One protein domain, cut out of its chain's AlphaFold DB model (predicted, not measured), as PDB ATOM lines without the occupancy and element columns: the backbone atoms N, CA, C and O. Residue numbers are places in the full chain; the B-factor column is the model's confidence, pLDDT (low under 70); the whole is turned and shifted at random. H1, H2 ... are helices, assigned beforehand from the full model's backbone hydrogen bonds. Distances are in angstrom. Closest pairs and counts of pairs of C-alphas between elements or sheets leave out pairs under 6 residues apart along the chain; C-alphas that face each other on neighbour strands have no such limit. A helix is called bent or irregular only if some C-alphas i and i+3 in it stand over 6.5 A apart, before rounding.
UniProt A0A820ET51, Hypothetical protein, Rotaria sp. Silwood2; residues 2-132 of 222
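AT A GLANCE: This is residues 2 to 132 of the 222 residues of the protein "Hypothetical protein" of Rotaria sp. Silwood2 (UniProt A0A820ET51). Six helices, H1, H3, H5, H6, H7 and H8, make an up-and-down bundle, in which each runs against the one before it in the chain; H6 is in the middle, with H3, H5, H7 and H8 packed round it and H1 on the outside against H3. The short H2 and the long link of residues 22 to 33 are at one end of the bundle, and the short H4 and H9 are at the other. The printed part has 131 residues with nine named helices, H1 to H9 in order along the chain, and no named strand; the class is all helix. It is compact, with a radius of gyration of the C-alphas of 14.2 A, and rounded, spanning 41 by 33 by 25 A.

IN THESE COORDINATES: Find C-alpha 34 at (3.201, 120.735, 22.804); from there H3, the longest helix, runs through residues 34 to 50 for 24.6 A. Before it, H1 covers residues 2 to 14, 18.6 A from C-alpha 2 at (-12.931, 98.352, 27.718), and H2 residues 17 to 21. After it come H4, residues 55 to 59, and H5, residues 62 to 71, 14.8 A long. H6, residues 73 to 86, spans 20.0 A and is irregular, with C-alphas 74 and 77 lying 7.3 A apart. H7, residues 90 to 103, and H8, residues 106 to 120, each measure 20.6 A; H9, residues 127 to 130, ends at C-alpha 130, (4.071, 102.929, 47.820).

HOW THE PARTS SIT: Start from H3, which touches the hub H6 at a shallow tilt of 27 degrees, the same way; their closest C-alphas, of Gln 40 and Leu 78, are 6.7 A apart. H6 and H7 form a helical hairpin, closest at the C-alphas of Leu 83 and Gly 96, 5.6 A. H5 and H6 form another, closest at Thr 65 and Val 79, C-alphas 6.4 A apart. H8 touches H6 at 38 degrees, a tilt only just steep, with the C-alphas of Pro 77 and Ile 112 closest at 5.9 A. H5 touches H7, closest at the C-alphas of Leu 66 and Ile 99, 6.5 A. H3, with residues 39 to 46 alone, touches H1 at 5 degrees, opposite ways; the C-alphas of Ile 13 and Ile 39 are closest, 6.1 A. H1 and H6 are apart. Every O i to N i+4 pair is within hydrogen-bond range in H1, H2, H3, H4, H5, H7 and H8, and 8 of 10 are in H6; H9 is too short for such a pair.

THE WHOLE: Look to Ser 22 and Leu 132 for the two C-alphas farthest apart, 43.1 A. The printed part has no cut, and the link from H2 to H3 is long, with 12 residues. Mean pLDDT of the printed part is 78.6; residues 20 to 33 and 59 to 64 are among those under 70.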
ATOM      1  N   SER A   2     -14.371  98.148  27.435       64.12
ATOM      2  CA  SER A   2     -12.931  98.352  27.718       64.12
ATOM      3  C   SER A   2     -12.092  98.464  26.435       64.12
ATOM      4  O   SER A   2     -11.150  99.248  26.390       64.12
ATOM      5  N   LEU A   3     -12.477  97.724  25.389       65.50
ATOM      6  CA  LEU A   3     -11.851  97.746  24.067       65.50
ATOM      7  C   LEU A   3     -12.034  99.102  23.365       65.50
ATOM      8  O   LEU A   3     -11.097  99.608  22.761       65.50
ATOM      9  N   ASP A   4     -13.211  99.720  23.495       74.50
ATOM     10  CA  ASP A   4     -13.493 101.015  22.859       74.50
ATOM     11  C   ASP A   4     -12.618 102.130  23.452       74.50
ATOM     12  O   ASP A   4     -12.048 102.923  22.713       74.50
ATOM     13  N   ILE A   5     -12.410 102.129  24.777       72.25
ATOM     14  CA  ILE A   5     -11.530 103.096  25.465       72.25
ATOM     15  C   ILE A   5     -10.082 102.971  24.968       72.25
ATOM     16  O   ILE A   5      -9.395 103.974  24.765       72.25
ATOM     17  N   ILE A   6      -9.622 101.736  24.760       67.94
ATOM     18  CA  ILE A   6      -8.293 101.438  24.219       67.94
ATOM     19  C   ILE A   6      -8.172 101.959  22.787       67.94
ATOM     20  O   ILE A   6      -7.235 102.692  22.472       67.94
ATOM     21  N   ILE A   7      -9.123 101.595  21.924       70.06
ATOM     22  CA  ILE A   7      -9.119 101.968  20.508       70.06
ATOM     23  C   ILE A   7      -9.178 103.490  20.358       70.06
ATOM     24  O   ILE A   7      -8.435 104.053  19.555       70.06
ATOM     25  N   ASP A   8     -10.006 104.167  21.149       80.31
ATOM     26  CA  ASP A   8     -10.124 105.623  21.118       80.31
ATOM     27  C   ASP A   8      -8.854 106.312  21.618       80.31
ATOM     28  O   ASP A   8      -8.425 107.306  21.032       80.31
ATOM     29  N   THR A   9      -8.206 105.767  22.652       77.31
ATOM     30  CA  THR A   9      -6.897 106.250  23.120       77.31
ATOM     31  C   THR A   9      -5.846 106.122  22.018       77.31
ATOM     32  O   THR A   9      -5.154 107.096  21.721       77.31
ATOM     33  N   ILE A  10      -5.772 104.961  21.355       71.81
ATOM     34  CA  ILE A  10      -4.846 104.730  20.239       71.81
ATOM     35  C   ILE A  10      -5.120 105.713  19.102       71.81
ATOM     36  O   ILE A  10      -4.202 106.401  18.667       71.81
ATOM     37  N   LYS A  11      -6.376 105.856  18.668       77.00
ATOM     38  CA  LYS A  11      -6.753 106.792  17.598       77.00
ATOM     39  C   LYS A  11      -6.391 108.236  17.932       77.00
ATOM     40  O   LYS A  11      -5.880 108.942  17.068       77.00
ATOM     41  N   LYS A  12      -6.629 108.678  19.171       80.94
ATOM     42  CA  LYS A  12      -6.272 110.033  19.613       80.94
ATOM     43  C   LYS A  12      -4.763 110.248  19.583       80.94
ATOM     44  O   LYS A  12      -4.322 111.249  19.034       80.94
ATOM     45  N   ILE A  13      -3.972 109.310  20.100       76.19
ATOM     46  CA  ILE A  13      -2.505 109.404  20.059       76.19
ATOM     47  C   ILE A  13      -2.008 109.407  18.608       76.19
ATOM     48  O   ILE A  13      -1.218 110.269  18.233       76.19
ATOM     49  N   MET A  14      -2.543 108.518  17.766       73.56
ATOM     50  CA  MET A  14      -2.212 108.455  16.340       73.56
ATOM     51  C   MET A  14      -2.606 109.719  15.571       73.56
ATOM     52  O   MET A  14      -1.961 110.038  14.581       73.56
ATOM     53  N   SER A  15      -3.627 110.465  16.005       80.06
ATOM     54  CA  SER A  15      -4.010 111.725  15.349       80.06
ATOM     55  C   SER A  15      -2.939 112.818  15.442       80.06
ATOM     56  O   SER A  15      -2.989 113.784  14.690       80.06
ATOM     57  N   TYR A  16      -1.949 112.646  16.320       76.75
ATOM     58  CA  TYR A  16      -0.824 113.564  16.462       76.75
ATOM     59  C   TYR A  16       0.415 113.165  15.649       76.75
ATOM     60  O   TYR A  16       1.443 113.826  15.763       76.75
ATOM     61  N   ARG A  17       0.332 112.112  14.823       71.19
ATOM     62  CA  ARG A  17       1.469 111.548  14.079       71.19
ATOM     63  C   ARG A  17       2.247 112.576  13.276       71.19
ATOM     64  O   ARG A  17       3.450 112.700  13.454       71.19
ATOM     65  N   ASP A  18       1.540 113.321  12.435       68.69
ATOM     66  CA  ASP A  18       2.161 114.252  11.494       68.69
ATOM     67  C   ASP A  18       2.901 115.371  12.241       68.69
ATOM     68  O   ASP A  18       3.920 115.879  11.777       68.69
ATOM     69  N   GLU A  19       2.428 115.730  13.438       70.38
ATOM     70  CA  GLU A  19       3.112 116.692  14.295       70.38
ATOM     71  C   GLU A  19       4.388 116.107  14.900       70.38
ATOM     72  O   GLU A  19       5.362 116.846  15.015       70.38
ATOM     73  N   ILE A  20       4.417 114.819  15.252       68.44
ATOM     74  CA  ILE A  20       5.616 114.165  15.792       68.44
ATOM     75  C   ILE A  20       6.658 113.944  14.687       68.44
ATOM     76  O   ILE A  20       7.806 114.354  14.852       68.44
ATOM     77  N   ASP A  21       6.236 113.413  13.535       64.56
ATOM     78  CA  ASP A  21       7.091 113.173  12.363       64.56
ATOM     79  C   ASP A  21       7.728 114.481  11.842       64.56
ATOM     80  O   ASP A  21       8.814 114.472  11.267       64.56
ATOM     81  N   SER A  22       7.085 115.633  12.081       65.38
ATOM     82  CA  SER A  22       7.589 116.957  11.681       65.38
ATOM     83  C   SER A  22       8.702 117.543  12.570       65.38
ATOM     84  O   SER A  22       9.154 118.663  12.315       65.38
ATOM     85  N   LYS A  23       9.127 116.859  13.642       66.19
ATOM     86  CA  LYS A  23      10.101 117.388  14.618       66.19
ATOM     87  C   LYS A  23      11.467 116.708  14.475       66.19
ATOM     88  O   LYS A  23      11.674 115.618  14.997       66.19
ATOM     89  N   GLU A  24      12.420 117.404  13.846       55.88
ATOM     90  CA  GLU A  24      13.797 116.921  13.602       55.88
ATOM     91  C   GLU A  24      14.571 116.518  14.881       55.88
ATOM     92  O   GLU A  24      15.315 115.544  14.840       55.88
ATOM     93  N   ASP A  25      14.336 117.178  16.029       59.53
ATOM     94  CA  ASP A  25      15.027 116.926  17.318       59.53
ATOM     95  C   ASP A  25      14.108 116.332  18.411       59.53
ATOM     96  O   ASP A  25      14.335 116.515  19.615       59.53
ATOM     97  N   ALA A  26      13.027 115.643  18.025       59.59
ATOM     98  CA  ALA A  26      12.000 115.192  18.971       59.59
ATOM     99  C   ALA A  26      12.557 114.348  20.121       59.59
ATOM    100  O   ALA A  26      12.119 114.505  21.253       59.59
ATOM    101  N   ILE A  27      13.548 113.496  19.857       58.62
ATOM    102  CA  ILE A  27      14.110 112.580  20.855       58.62
ATOM    103  C   ILE A  27      14.809 113.345  21.988       58.62
ATOM    104  O   ILE A  27      14.695 112.946  23.145       58.62
ATOM    105  N   ASP A  28      15.494 114.458  21.707       58.91
ATOM    106  CA  ASP A  28      16.323 115.159  22.699       58.91
ATOM    107  C   ASP A  28      15.579 116.257  23.468       58.91
ATOM    108  O   ASP A  28      15.952 116.555  24.602       58.91
ATOM    109  N   LYS A  29      14.482 116.791  22.912       63.12
ATOM    110  CA  LYS A  29      13.627 117.809  23.560       63.12
ATOM    111  C   LYS A  29      12.161 117.390  23.687       63.12
ATOM    112  O   LYS A  29      11.272 118.233  23.764       63.12
ATOM    113  N   GLN A  30      11.898 116.082  23.733       61.81
ATOM    114  CA  GLN A  30      10.545 115.507  23.746       61.81
ATOM    115  C   GLN A  30       9.613 116.150  24.786       61.81
ATOM    116  O   GLN A  30       8.446 116.377  24.492       61.81
ATOM    117  N   HIS A  31      10.124 116.498  25.974       61.75
ATOM    118  CA  HIS A  31       9.321 117.062  27.067       61.75
ATOM    119  C   HIS A  31       8.853 118.500  26.827       61.75
ATOM    120  O   HIS A  31       7.916 118.922  27.495       61.75
ATOM    121  N   ASP A  32       9.471 119.222  25.890       64.25
ATOM    122  CA  ASP A  32       9.154 120.622  25.587       64.25
ATOM    123  C   ASP A  32       8.166 120.751  24.416       64.25
ATOM    124  O   ASP A  32       7.724 121.849  24.067       64.25
ATOM    125  N   LEU A  33       7.815 119.634  23.770       69.94
ATOM    126  CA  LEU A  33       6.921 119.650  22.622       69.94
ATOM    127  C   LEU A  33       5.449 119.738  23.072       69.94
ATOM    128  O   LEU A  33       4.992 118.905  23.858       69.94
ATOM    129  N   PRO A  34       4.637 120.657  22.510       76.88
ATOM    130  CA  PRO A  34       3.201 120.735  22.804       76.88
ATOM    131  C   PRO A  34       2.449 119.416  22.571       76.88
ATOM    132  O   PRO A  34       1.516 119.085  23.308       76.88
ATOM    133  N   VAL A  35       2.878 118.637  21.572       76.06
ATOM    134  CA  VAL A  35       2.326 117.312  21.272       76.06
ATOM    135  C   VAL A  35       2.534 116.315  22.414       76.06
ATOM    136  O   VAL A  35       1.622 115.558  22.748       76.06
ATOM    137  N   TYR A  36       3.683 116.377  23.087       75.31
ATOM    138  CA  TYR A  36       4.023 115.493  24.198       75.31
ATOM    139  C   TYR A  36       3.080 115.705  25.383       75.31
ATOM    140  O   TYR A  36       2.541 114.742  25.926       75.31
ATOM    141  N   HIS A  37       2.798 116.960  25.744       79.50
ATOM    142  CA  HIS A  37       1.868 117.278  26.830       79.50
ATOM    143  C   HIS A  37       0.425 116.861  26.524       79.50
ATOM    144  O   HIS A  37      -0.280 116.382  27.415       79.50
ATOM    145  N   ARG A  38      -0.019 116.982  25.265       83.69
ATOM    146  CA  ARG A  38      -1.346 116.492  24.850       83.69
ATOM    147  C   ARG A  38      -1.450 114.972  24.955       83.69
ATOM    148  O   ARG A  38      -2.435 114.463  25.486       83.69
ATOM    149  N   ILE A  39      -0.424 114.246  24.513       77.75
ATOM    150  CA  ILE A  39      -0.378 112.783  24.638       77.75
ATOM    151  C   ILE A  39      -0.303 112.371  26.110       77.75
ATOM    152  O   ILE A  39      -1.014 111.461  26.528       77.75
ATOM    153  N   GLN A  40       0.480 113.077  26.927       81.19
ATOM    154  CA  GLN A  40       0.544 112.847  28.367       81.19
ATOM    155  C   GLN A  40      -0.829 113.008  29.035       81.19
ATOM    156  O   GLN A  40      -1.193 112.184  29.873       81.19
ATOM    157  N   TYR A  41      -1.603 114.030  28.658       83.38
ATOM    158  CA  TYR A  41      -2.971 114.216  29.149       83.38
ATOM    159  C   TYR A  41      -3.865 113.019  28.796       83.38
ATOM    160  O   TYR A  41      -4.488 112.438  29.681       83.38
ATOM    161  N   ILE A  42      -3.836 112.570  27.537       81.25
ATOM    162  CA  ILE A  42      -4.602 111.399  27.081       81.25
ATOM    163  C   ILE A  42      -4.208 110.131  27.848       81.25
ATOM    164  O   ILE A  42      -5.073 109.356  28.251       81.25
ATOM    165  N   LEU A  43      -2.911 109.918  28.080       78.56
ATOM    166  CA  LEU A  43      -2.427 108.761  28.834       78.56
ATOM    167  C   LEU A  43      -2.822 108.832  30.318       78.56
ATOM    168  O   LEU A  43      -3.147 107.804  30.906       78.56
ATOM    169  N   ASN A  44      -2.852 110.021  30.923       77.56
ATOM    170  CA  ASN A  44      -3.336 110.209  32.294       77.56
ATOM    171  C   ASN A  44      -4.841 109.938  32.426       77.56
ATOM    172  O   ASN A  44      -5.267 109.274  33.377       77.56
ATOM    173  N   ASP A  45      -5.640 110.386  31.460       79.88
ATOM    174  CA  ASP A  45      -7.059 110.036  31.390       79.88
ATOM    175  C   ASP A  45      -7.221 108.520  31.256       79.88
ATOM    176  O   ASP A  45      -8.010 107.895  31.969       79.88
ATOM    177  N   PHE A  46      -6.420 107.894  30.396       76.12
ATOM    178  CA  PHE A  46      -6.429 106.452  30.192       76.12
ATOM    179  C   PHE A  46      -6.070 105.665  31.464       76.12
ATOM    180  O   PHE A  46      -6.748 104.688  31.782       76.12
ATOM    181  N   ILE A  47      -5.094 106.124  32.258       74.25
ATOM    182  CA  ILE A  47      -4.754 105.538  33.571       74.25
ATOM    183  C   ILE A  47      -5.970 105.493  34.495       74.25
ATOM    184  O   ILE A  47      -6.214 104.479  35.150       74.25
ATOM    185  N   SER A  48      -6.749 106.575  34.534       77.19
ATOM    186  CA  SER A  48      -7.941 106.656  35.382       77.19
ATOM    187  C   SER A  48      -8.965 105.575  35.025       77.19
ATOM    188  O   SER A  48      -9.587 104.997  35.916       77.19
ATOM    189  N   HIS A  49      -9.077 105.232  33.738       74.44
ATOM    190  CA  HIS A  49      -9.916 104.130  33.269       74.44
ATOM    191  C   HIS A  49      -9.303 102.759  33.600       74.44
ATOM    192  O   HIS A  49     -10.009 101.882  34.093       74.44
ATOM    193  N   ILE A  50      -7.991 102.571  33.396       73.88
ATOM    194  CA  ILE A  50      -7.290 101.306  33.703       73.88
ATOM    195  C   ILE A  50      -7.396 100.949  35.187       73.88
ATOM    196  O   ILE A  50      -7.566  99.779  35.535       73.88
ATOM    197  N   ASN A  51      -7.328 101.940  36.074       71.62
ATOM    198  CA  ASN A  51      -7.425 101.716  37.516       71.62
ATOM    199  C   ASN A  51      -8.753 101.072  37.939       71.62
ATOM    200  O   ASN A  51      -8.794 100.404  38.969       71.62
ATOM    201  N   GLN A  52      -9.806 101.206  37.128       76.19
ATOM    202  CA  GLN A  52     -11.118 100.601  37.371       76.19
ATOM    203  C   GLN A  52     -11.224  99.159  36.844       76.19
ATOM    204  O   GLN A  52     -12.247  98.502  37.035       76.19
ATOM    205  N   PHE A  53     -10.209  98.654  36.136       76.19
ATOM    206  CA  PHE A  53     -10.256  97.333  35.510       76.19
ATOM    207  C   PHE A  53      -9.737  96.247  36.460       76.19
ATOM    208  O   PHE A  53      -8.936  96.501  37.359       76.19
ATOM    209  N   ASN A  54     -10.176  95.005  36.238       77.56
ATOM    210  CA  ASN A  54      -9.643  93.844  36.950       77.56
ATOM    211  C   ASN A  54      -8.236  93.463  36.438       77.56
ATOM    212  O   ASN A  54      -7.801  93.904  35.372       77.56
ATOM    213  N   ASN A  55      -7.527  92.622  37.193       71.19
ATOM    214  CA  ASN A  55      -6.119  92.298  36.929       71.19
ATOM    215  C   ASN A  55      -5.900  91.599  35.573       71.19
ATOM    216  O   ASN A  55      -4.936  91.898  34.876       71.19
ATOM    217  N   GLU A  56      -6.806  90.710  35.153       72.50
ATOM    218  CA  GLU A  56      -6.708  90.050  33.839       72.50
ATOM    219  C   GLU A  56      -6.786  91.055  32.688       72.50
ATOM    220  O   GLU A  56      -5.987  91.007  31.753       72.50
ATOM    221  N   LYS A  57      -7.699  92.028  32.782       70.88
ATOM    222  CA  LYS A  57      -7.787  93.103  31.794       70.88
ATOM    223  C   LYS A  57      -6.559  94.001  31.845       70.88
ATOM    224  O   LYS A  57      -6.076  94.367  30.781       70.88
ATOM    225  N   LYS A  58      -6.002  94.298  33.027       70.06
ATOM    226  CA  LYS A  58      -4.737  95.051  33.161       70.06
ATOM    227  C   LYS A  58      -3.579  94.384  32.404       70.06
ATOM    228  O   LYS A  58      -2.838  95.061  31.700       70.06
ATOM    229  N   LYS A  59      -3.488  93.050  32.441       67.50
ATOM    230  CA  LYS A  59      -2.468  92.302  31.689       67.50
ATOM    231  C   LYS A  59      -2.617  92.419  30.172       67.50
ATOM    232  O   LYS A  59      -1.618  92.480  29.464       67.50
ATOM    233  N   SER A  60      -3.843  92.531  29.660       65.00
ATOM    234  CA  SER A  60      -4.063  92.750  28.222       65.00
ATOM    235  C   SER A  60      -3.528  94.100  27.706       65.00
ATOM    236  O   SER A  60      -3.385  94.273  26.498       65.00
ATOM    237  N   PHE A  61      -3.162  95.038  28.597       65.81
ATOM    238  CA  PHE A  61      -2.598  96.333  28.194       65.81
ATOM    239  C   PHE A  61      -1.117  96.324  27.865       65.81
ATOM    240  O   PHE A  61      -0.688  97.194  27.109       65.81
ATOM    241  N   TYR A  62      -0.352  95.340  28.335       66.12
ATOM    242  CA  TYR A  62       1.052  95.207  27.946       66.12
ATOM    243  C   TYR A  62       1.205  95.137  26.415       66.12
ATOM    244  O   TYR A  62       2.077  95.788  25.834       66.12
ATOM    245  N   SER A  63       0.272  94.461  25.740       64.62
ATOM    246  CA  SER A  63       0.207  94.386  24.278       64.62
ATOM    247  C   SER A  63      -0.085  95.733  23.596       64.62
ATOM    248  O   SER A  63       0.321  95.938  22.459       64.62
ATOM    249  N   ILE A  64      -0.752  96.675  24.269       68.44
ATOM    250  CA  ILE A  64      -1.087  98.000  23.714       68.44
ATOM    251  C   ILE A  64       0.107  98.946  23.801       68.44
ATOM    252  O   ILE A  64       0.377  99.700  22.871       68.44
ATOM    253  N   THR A  65       0.869  98.872  24.888       71.12
ATOM    254  CA  THR A  65       2.130  99.610  25.011       71.12
ATOM    255  C   THR A  65       3.145  99.216  23.947       71.12
ATOM    256  O   THR A  65       3.860 100.082  23.450       71.12
ATOM    257  N   LEU A  66       3.140  97.955  23.515       70.38
ATOM    258  CA  LEU A  66       3.930  97.509  22.370       70.38
ATOM    259  C   LEU A  66       3.494  98.206  21.068       70.38
ATOM    260  O   LEU A  66       4.346  98.669  20.315       70.38
ATOM    261  N   ILE A  67       2.187  98.373  20.840       66.62
ATOM    262  CA  ILE A  67       1.658  99.111  19.679       66.62
ATOM    263  C   ILE A  67       2.106 100.581  19.709       66.62
ATOM    264  O   ILE A  67       2.501 101.119  18.676       66.62
ATOM    265  N   PHE A  68       2.102 101.230  20.880       74.50
ATOM    266  CA  PHE A  68       2.570 102.617  20.995       74.50
ATOM    267  C   PHE A  68       4.050 102.775  20.636       74.50
ATOM    268  O   PHE A  68       4.395 103.701  19.908       74.50
ATOM    269  N   LEU A  69       4.915 101.864  21.090       76.44
ATOM    270  CA  LEU A  69       6.355 101.926  20.803       76.44
ATOM    271  C   LEU A  69       6.700 101.551  19.358       76.44
ATOM    272  O   LEU A  69       7.681 102.057  18.816       76.44
ATOM    273  N   GLN A  70       5.908 100.673  18.734       71.94
ATOM    274  CA  GLN A  70       6.021 100.382  17.302       71.94
ATOM    275  C   GLN A  70       5.645 101.588  16.442       71.94
ATOM    276  O   GLN A  70       6.169 101.742  15.341       71.94
ATOM    277  N   PHE A  71       4.730 102.420  16.938       69.19
ATOM    278  CA  PHE A  71       4.303 103.625  16.252       69.19
ATOM    279  C   PHE A  71       5.331 104.748  16.377       69.19
ATOM    280  O   PHE A  71       5.741 105.299  15.361       69.19
ATOM    281  N   ASP A  72       5.766 105.053  17.604       75.12
ATOM    282  CA  ASP A  72       6.783 106.068  17.846       75.12
ATOM    283  C   ASP A  72       7.573 105.803  19.137       75.12
ATOM    284  O   ASP A  72       7.025 105.695  20.239       75.12
ATOM    285  N   LYS A  73       8.900 105.748  19.005       80.75
ATOM    286  CA  LYS A  73       9.813 105.478  20.119       80.75
ATOM    287  C   LYS A  73       9.963 106.665  21.072       80.75
ATOM    288  O   LYS A  73      10.272 106.435  22.236       80.75
ATOM    289  N   THR A  74       9.693 107.896  20.639       77.94
ATOM    290  CA  THR A  74       9.715 109.107  21.488       77.94
ATOM    291  C   THR A  74       8.687 109.057  22.622       77.94
ATOM    292  O   THR A  74       8.809 109.760  23.624       77.94
ATOM    293  N   LEU A  75       7.686 108.177  22.515       79.19
ATOM    294  CA  LEU A  75       6.688 107.944  23.557       79.19
ATOM    295  C   LEU A  75       7.180 107.018  24.675       79.19
ATOM    296  O   LEU A  75       6.495 106.883  25.692       79.19
ATOM    297  N   ALA A  76       8.366 106.419  24.537       86.12
ATOM    298  CA  ALA A  76       8.942 105.502  25.517       86.12
ATOM    299  C   ALA A  76       8.921 105.995  26.974       86.12
ATOM    300  O   ALA A  76       8.542 105.205  27.841       86.12
ATOM    301  N   PRO A  77       9.233 107.267  27.293       86.06
ATOM    302  CA  PRO A  77       9.159 107.722  28.676       86.06
ATOM    303  C   PRO A  77       7.730 107.768  29.220       86.06
ATOM    304  O   PRO A  77       7.499 107.448  30.385       86.06
ATOM    305  N   LEU A  78       6.754 108.161  28.394       81.19
ATOM    306  CA  LEU A  78       5.347 108.195  28.798       81.19
ATOM    307  C   LEU A  78       4.796 106.779  28.985       81.19
ATOM    308  O   LEU A  78       4.125 106.503  29.977       81.19
ATOM    309  N   VAL A  79       5.141 105.877  28.065       85.06
ATOM    310  CA  VAL A  79       4.804 104.453  28.137       85.06
ATOM    311  C   VAL A  79       5.424 103.801  29.376       85.06
ATOM    312  O   VAL A  79       4.727 103.107  30.109       85.06
ATOM    313  N   GLY A  80       6.695 104.074  29.677       89.00
ATOM    314  CA  GLY A  80       7.354 103.551  30.874       89.00
ATOM    315  C   GLY A  80       6.703 104.025  32.174       89.00
ATOM    316  O   GLY A  80       6.442 103.215  33.063       89.00
ATOM    317  N   LYS A  81       6.355 105.316  32.266       87.50
ATOM    318  CA  LYS A  81       5.615 105.866  33.416       87.50
ATOM    319  C   LYS A  81       4.248 105.205  33.571       87.50
ATOM    320  O   LYS A  81       3.863 104.869  34.687       87.50
ATOM    321  N   LEU A  82       3.533 104.995  32.463       83.00
ATOM    322  CA  LEU A  82       2.253 104.291  32.455       83.00
ATOM    323  C   LEU A  82       2.400 102.870  33.014       83.00
ATOM    324  O   LEU A  82       1.670 102.515  33.934       83.00
ATOM    325  N   LEU A  83       3.359 102.095  32.498       86.19
ATOM    326  CA  LEU A  83       3.611 100.709  32.905       86.19
ATOM    327  C   LEU A  83       3.935 100.599  34.397       86.19
ATOM    328  O   LEU A  83       3.340  99.788  35.100       86.19
ATOM    329  N   ILE A  84       4.810 101.471  34.903       89.50
ATOM    330  CA  ILE A  84       5.146 101.535  36.332       89.50
ATOM    331  C   ILE A  84       3.917 101.889  37.177       89.50
ATOM    332  O   ILE A  84       3.714 101.321  38.248       89.50
ATOM    333  N   LYS A  85       3.084 102.821  36.708       85.50
ATOM    334  CA  LYS A  85       1.925 103.305  37.465       85.50
ATOM    335  C   LYS A  85       0.804 102.274  37.573       85.50
ATOM    336  O   LYS A  85       0.072 102.285  38.560       85.50
ATOM    337  N   ILE A  86       0.659 101.397  36.580       82.44
ATOM    338  CA  ILE A  86      -0.365 100.341  36.581       82.44
ATOM    339  C   ILE A  86       0.125  99.018  37.184       82.44
ATOM    340  O   ILE A  86      -0.702  98.133  37.410       82.44
ATOM    341  N   ALA A  87       1.431  98.883  37.436       86.88
ATOM    342  CA  ALA A  87       2.025  97.673  37.988       86.88
ATOM    343  C   ALA A  87       1.479  97.353  39.388       86.88
ATOM    344  O   ALA A  87       1.311  98.241  40.230       86.88
ATOM    345  N   GLN A  88       1.211  96.072  39.636       86.19
ATOM    346  CA  GLN A  88       0.650  95.576  40.894       86.19
ATOM    347  C   GLN A  88       1.637  94.709  41.682       86.19
ATOM    348  O   GLN A  88       1.394  94.416  42.850       86.19
ATOM    349  N   ASN A  89       2.728  94.288  41.049       90.44
ATOM    350  CA  ASN A  89       3.806  93.503  41.640       90.44
ATOM    351  C   ASN A  89       5.140  93.824  40.933       90.44
ATOM    352  O   ASN A  89       5.205  94.669  40.037       90.44
ATOM    353  N   LYS A  90       6.227  93.171  41.354       92.62
ATOM    354  CA  LYS A  90       7.567  93.408  40.798       92.62
ATOM    355  C   LYS A  90       7.738  92.826  39.392       92.62
ATOM    356  O   LYS A  90       8.463  93.403  38.583       92.62
ATOM    357  N   GLU A  91       7.066  91.719  39.092       92.38
ATOM    358  CA  GLU A  91       7.073  91.076  37.779       92.38
ATOM    359  C   GLU A  91       6.411  91.974  36.725       92.38
ATOM    360  O   GLU A  91       6.971  92.158  35.650       92.38
ATOM    361  N   ASP A  92       5.305  92.631  37.074       88.56
ATOM    362  CA  ASP A  92       4.592  93.596  36.237       88.56
ATOM    363  C   ASP A  92       5.494  94.768  35.803       88.56
ATOM    364  O   ASP A  92       5.406  95.243  34.665       88.56
ATOM    365  N   ILE A  93       6.361  95.248  36.707       91.62
ATOM    366  CA  ILE A  93       7.349  96.289  36.394       91.62
ATOM    367  C   ILE A  93       8.389  95.730  35.419       91.62
ATOM    368  O   ILE A  93       8.635  96.344  34.385       91.62
ATOM    369  N   GLU A  94       8.986  94.571  35.715       93.12
ATOM    370  CA  GLU A  94      10.021  93.969  34.862       93.12
ATOM    371  C   GLU A  94       9.502  93.637  33.459       93.12
ATOM    372  O   GLU A  94      10.190  93.903  32.474       93.12
ATOM    373  N   ASP A  95       8.284  93.118  33.338       89.31
ATOM    374  CA  ASP A  95       7.672  92.834  32.041       89.31
ATOM    375  C   ASP A  95       7.433  94.126  31.243       89.31
ATOM    376  O   ASP A  95       7.697  94.175  30.040       89.31
ATOM    377  N   GLY A  96       7.048  95.216  31.916       88.12
ATOM    378  CA  GLY A  96       6.990  96.543  31.304       88.12
ATOM    379  C   GLY A  96       8.355  97.038  30.805       88.12
ATOM    380  O   GLY A  96       8.457  97.589  29.707       88.12
ATOM    381  N   LEU A  97       9.421  96.816  31.578       92.50
ATOM    382  CA  LEU A  97      10.783  97.191  31.184       92.50
ATOM    383  C   LEU A  97      11.300  96.364  30.009       92.50
ATOM    384  O   LEU A  97      11.965  96.924  29.143       92.50
ATOM    385  N   LYS A  98      10.981  95.067  29.939       91.56
ATOM    386  CA  LYS A  98      11.347  94.221  28.793       91.56
ATOM    387  C   LYS A  98      10.714  94.710  27.500       91.56
ATOM    388  O   LYS A  98      11.397  94.776  26.488       91.56
ATOM    389  N   ILE A  99       9.449  95.134  27.540       88.31
ATOM    390  CA  ILE A  99       8.788  95.718  26.363       88.31
ATOM    391  C   ILE A  99       9.556  96.951  25.874       88.31
ATOM    392  O   ILE A  99       9.766  97.110  24.673       88.31
ATOM    393  N   LEU A 100      10.008  97.815  26.787       90.44
ATOM    394  CA  LEU A 100      10.849  98.957  26.423       90.44
ATOM    395  C   LEU A 100      12.209  98.501  25.866       90.44
ATOM    396  O   LEU A 100      12.639  99.001  24.833       90.44
ATOM    397  N   GLU A 101      12.875  97.543  26.506       93.06
ATOM    398  CA  GLU A 101      14.187  97.042  26.083       93.06
ATOM    399  C   GLU A 101      14.161  96.409  24.685       93.06
ATOM    400  O   GLU A 101      15.044  96.675  23.873       93.06
ATOM    401  N   GLU A 102      13.135  95.617  24.376       90.69
ATOM    402  CA  GLU A 102      12.983  94.928  23.090       90.69
ATOM    403  C   GLU A 102      12.690  95.887  21.927       90.69
ATOM    404  O   GLU A 102      12.989  95.579  20.772       90.69
ATOM    405  N   ASN A 103      12.110  97.059  22.211       87.06
ATOM    406  CA  ASN A 103      11.659  97.998  21.181       87.06
ATOM    407  C   ASN A 103      12.593  99.209  20.994       87.06
ATOM    408  O   ASN A 103      12.489  99.929  19.991       87.06
ATOM    409  N   LEU A 104      13.534  99.441  21.909       88.31
ATOM    410  CA  LEU A 104      14.413 100.612  21.914       88.31
ATOM    411  C   LEU A 104      15.878 100.223  21.675       88.31
ATOM    412  O   LEU A 104      16.305  99.104  21.931       88.31
ATOM    413  N   SER A 105      16.681 101.162  21.169       89.12
ATOM    414  CA  SER A 105      18.132 100.952  21.134       89.12
ATOM    415  C   SER A 105      18.680 100.942  22.562       89.12
ATOM    416  O   SER A 105      18.175 101.665  23.422       89.12
ATOM    417  N   LYS A 106      19.745 100.174  22.816       89.69
ATOM    418  CA  LYS A 106      20.330 100.036  24.159       89.69
ATOM    419  C   LYS A 106      20.599 101.385  24.839       89.69
ATOM    420  O   LYS A 106      20.178 101.594  25.970       89.69
ATOM    421  N   ASN A 107      21.248 102.314  24.133       87.81
ATOM    422  CA  ASN A 107      21.584 103.632  24.682       87.81
ATOM    423  C   ASN A 107      20.330 104.445  25.032       87.81
ATOM    424  O   ASN A 107      20.295 105.126  26.054       87.81
ATOM    425  N   TYR A 108      19.295 104.373  24.191       87.94
ATOM    426  CA  TYR A 108      18.051 105.086  24.454       87.94
ATOM    427  C   TYR A 108      17.282 104.442  25.609       87.94
ATOM    428  O   TYR A 108      16.821 105.153  26.492       87.94
ATOM    429  N   PHE A 109      17.229 103.112  25.680       92.00
ATOM    430  CA  PHE A 109      16.637 102.400  26.809       92.00
ATOM    431  C   PHE A 109      17.320 102.742  28.143       92.00
ATOM    432  O   PHE A 109      16.629 103.058  29.107       92.00
ATOM    433  N   GLU A 110      18.656 102.772  28.202       90.25
ATOM    434  CA  GLU A 110      19.388 103.196  29.408       90.25
ATOM    435  C   GLU A 110      19.042 104.639  29.818       90.25
ATOM    436  O   GLU A 110      18.845 104.915  31.002       90.25
ATOM    437  N   ARG A 111      18.882 105.551  28.848       88.94
ATOM    438  CA  ARG A 111      18.391 106.914  29.106       88.94
ATOM    439  C   ARG A 111      16.965 106.913  29.671       88.94
ATOM    440  O   ARG A 111      16.702 107.649  30.621       88.94
ATOM    441  N   ILE A 112      16.068 106.080  29.138       91.06
ATOM    442  CA  ILE A 112      14.708 105.918  29.672       91.06
ATOM    443  C   ILE A 112      14.746 105.386  31.109       91.06
ATOM    444  O   ILE A 112      14.040 105.925  31.956       91.06
ATOM    445  N   LEU A 113      15.592 104.400  31.431       92.88
ATOM    446  CA  LEU A 113      15.724 103.890  32.804       92.88
ATOM    447  C   LEU A 113      16.103 104.991  33.800       92.88
ATOM    448  O   LEU A 113      15.518 105.061  34.878       92.88
ATOM    449  N   THR A 114      17.028 105.878  33.430       88.06
ATOM    450  CA  THR A 114      17.414 107.029  34.260       88.06
ATOM    451  C   THR A 114      16.246 107.999  34.474       88.06
ATOM    452  O   THR A 114      16.020 108.465  35.591       88.06
ATOM    453  N   GLU A 115      15.447 108.274  33.438       87.81
ATOM    454  CA  GLU A 115      14.255 109.123  33.576       87.81
ATOM    455  C   GLU A 115      13.190 108.474  34.482       87.81
ATOM    456  O   GLU A 115      12.588 109.135  35.334       87.81
ATOM    457  N   LEU A 116      12.978 107.163  34.339       92.06
ATOM    458  CA  LEU A 116      12.030 106.406  35.156       92.06
ATOM    459  C   LEU A 116      12.495 106.258  36.614       92.06
ATOM    460  O   LEU A 116      11.648 106.242  37.506       92.06
ATOM    461  N   SER A 117      13.805 106.240  36.880       90.88
ATOM    462  CA  SER A 117      14.367 106.252  38.242       90.88
ATOM    463  C   SER A 117      13.897 107.475  39.033       90.88
ATOM    464  O   SER A 117      13.362 107.367  40.141       90.88
ATOM    465  N   SER A 118      13.964 108.650  38.401       85.38
ATOM    466  CA  SER A 118      13.460 109.900  38.980       85.38
ATOM    467  C   SER A 118      11.944 109.882  39.208       85.38
ATOM    468  O   SER A 118      11.440 110.552  40.114       85.38
ATOM    469  N   PHE A 119      11.200 109.130  38.394       87.12
ATOM    470  CA  PHE A 119       9.758 108.967  38.548       87.12
ATOM    471  C   PHE A 119       9.411 108.058  39.735       87.12
ATOM    472  O   PHE A 119       8.630 108.477  40.587       87.12
ATOM    473  N   ILE A 120      10.025 106.874  39.839       87.38
ATOM    474  CA  ILE A 120       9.752 105.876  40.894       87.38
ATOM    475  C   ILE A 120       9.995 106.425  42.304       87.38
ATOM    476  O   ILE A 120       9.314 106.021  43.242       87.38
ATOM    477  N   LYS A 121      10.920 107.377  42.463       77.88
ATOM    478  CA  LYS A 121      11.194 108.021  43.754       77.88
ATOM    479  C   LYS A 121       9.979 108.746  44.355       77.88
ATOM    480  O   LYS A 121       9.926 108.924  45.570       77.88
ATOM    481  N   LYS A 122       9.032 109.225  43.542       78.00
ATOM    482  CA  LYS A 122       7.863 109.945  44.071       78.00
ATOM    483  C   LYS A 122       6.861 108.934  44.620       78.00
ATOM    484  O   LYS A 122       6.511 107.969  43.945       78.00
ATOM    485  N   THR A 123       6.409 109.165  45.848       61.19
ATOM    486  CA  THR A 123       5.612 108.223  46.647       61.19
ATOM    487  C   THR A 123       4.292 107.808  45.994       61.19
ATOM    488  O   THR A 123       3.769 106.756  46.331       61.19
ATOM    489  N   ASP A 124       3.767 108.595  45.059       71.88
ATOM    490  CA  ASP A 124       2.508 108.380  44.339       71.88
ATOM    491  C   ASP A 124       2.691 107.857  42.898       71.88
ATOM    492  O   ASP A 124       1.713 107.576  42.199       71.88
ATOM    493  N   SER A 125       3.934 107.703  42.432       79.94
ATOM    494  CA  SER A 125       4.235 107.288  41.055       79.94
ATOM    495  C   SER A 125       3.925 105.820  40.769       79.94
ATOM    496  O   SER A 125       3.589 105.475  39.636       79.94
ATOM    497  N   CYS A 126       4.057 104.954  41.775       85.12
ATOM    498  CA  CYS A 126       3.816 103.519  41.668       85.12
ATOM    499  C   CYS A 126       3.072 103.035  42.922       85.12
ATOM    500  O   CYS A 126       3.708 102.857  43.965       85.12
ATOM    501  N   PRO A 127       1.748 102.797  42.839       85.44
ATOM    502  CA  PRO A 127       0.955 102.343  43.980       85.44
ATOM    503  C   PRO A 127       1.515 101.071  44.620       85.44
ATOM    504  O   PRO A 127       1.556 100.973  45.838       85.44
ATOM    505  N   PHE A 128       2.010 100.122  43.818       89.25
ATOM    506  CA  PHE A 128       2.646  98.912  44.336       89.25
ATOM    507  C   PHE A 128       3.826  99.231  45.268       89.25
ATOM    508  O   PHE A 128       3.828  98.782  46.409       89.25
ATOM    509  N   ILE A 129       4.788 100.049  44.824       90.12
ATOM    510  CA  ILE A 129       5.976 100.410  45.622       90.12
ATOM    511  C   ILE A 129       5.594 101.250  46.847       90.12
ATOM    512  O   ILE A 129       6.233 101.138  47.894       90.12
ATOM    513  N   GLN A 130       4.554 102.080  46.732       88.62
ATOM    514  CA  GLN A 130       4.071 102.929  47.820       88.62
ATOM    515  C   GLN A 130       3.667 102.125  49.062       88.62
ATOM    516  O   GLN A 130       3.921 102.572  50.179       88.62
ATOM    517  N   PHE A 131       3.043 100.959  48.873       89.50
ATOM    518  CA  PHE A 131       2.557 100.124  49.975       89.50
ATOM    519  C   PHE A 131       3.626  99.211  50.585       89.50
ATOM    520  O   PHE A 131       3.341  98.554  51.583       89.50
ATOM    521  N   LEU A 132       4.836  99.177  50.022       91.69
ATOM    522  CA  LEU A 132       5.932  98.377  50.558       91.69
ATOM    523  C   LEU A 132       6.574  99.060  51.769       91.69
ATOM    524  O   LEU A 132       6.866 100.261  51.750       91.69
TER     525      LEU A 132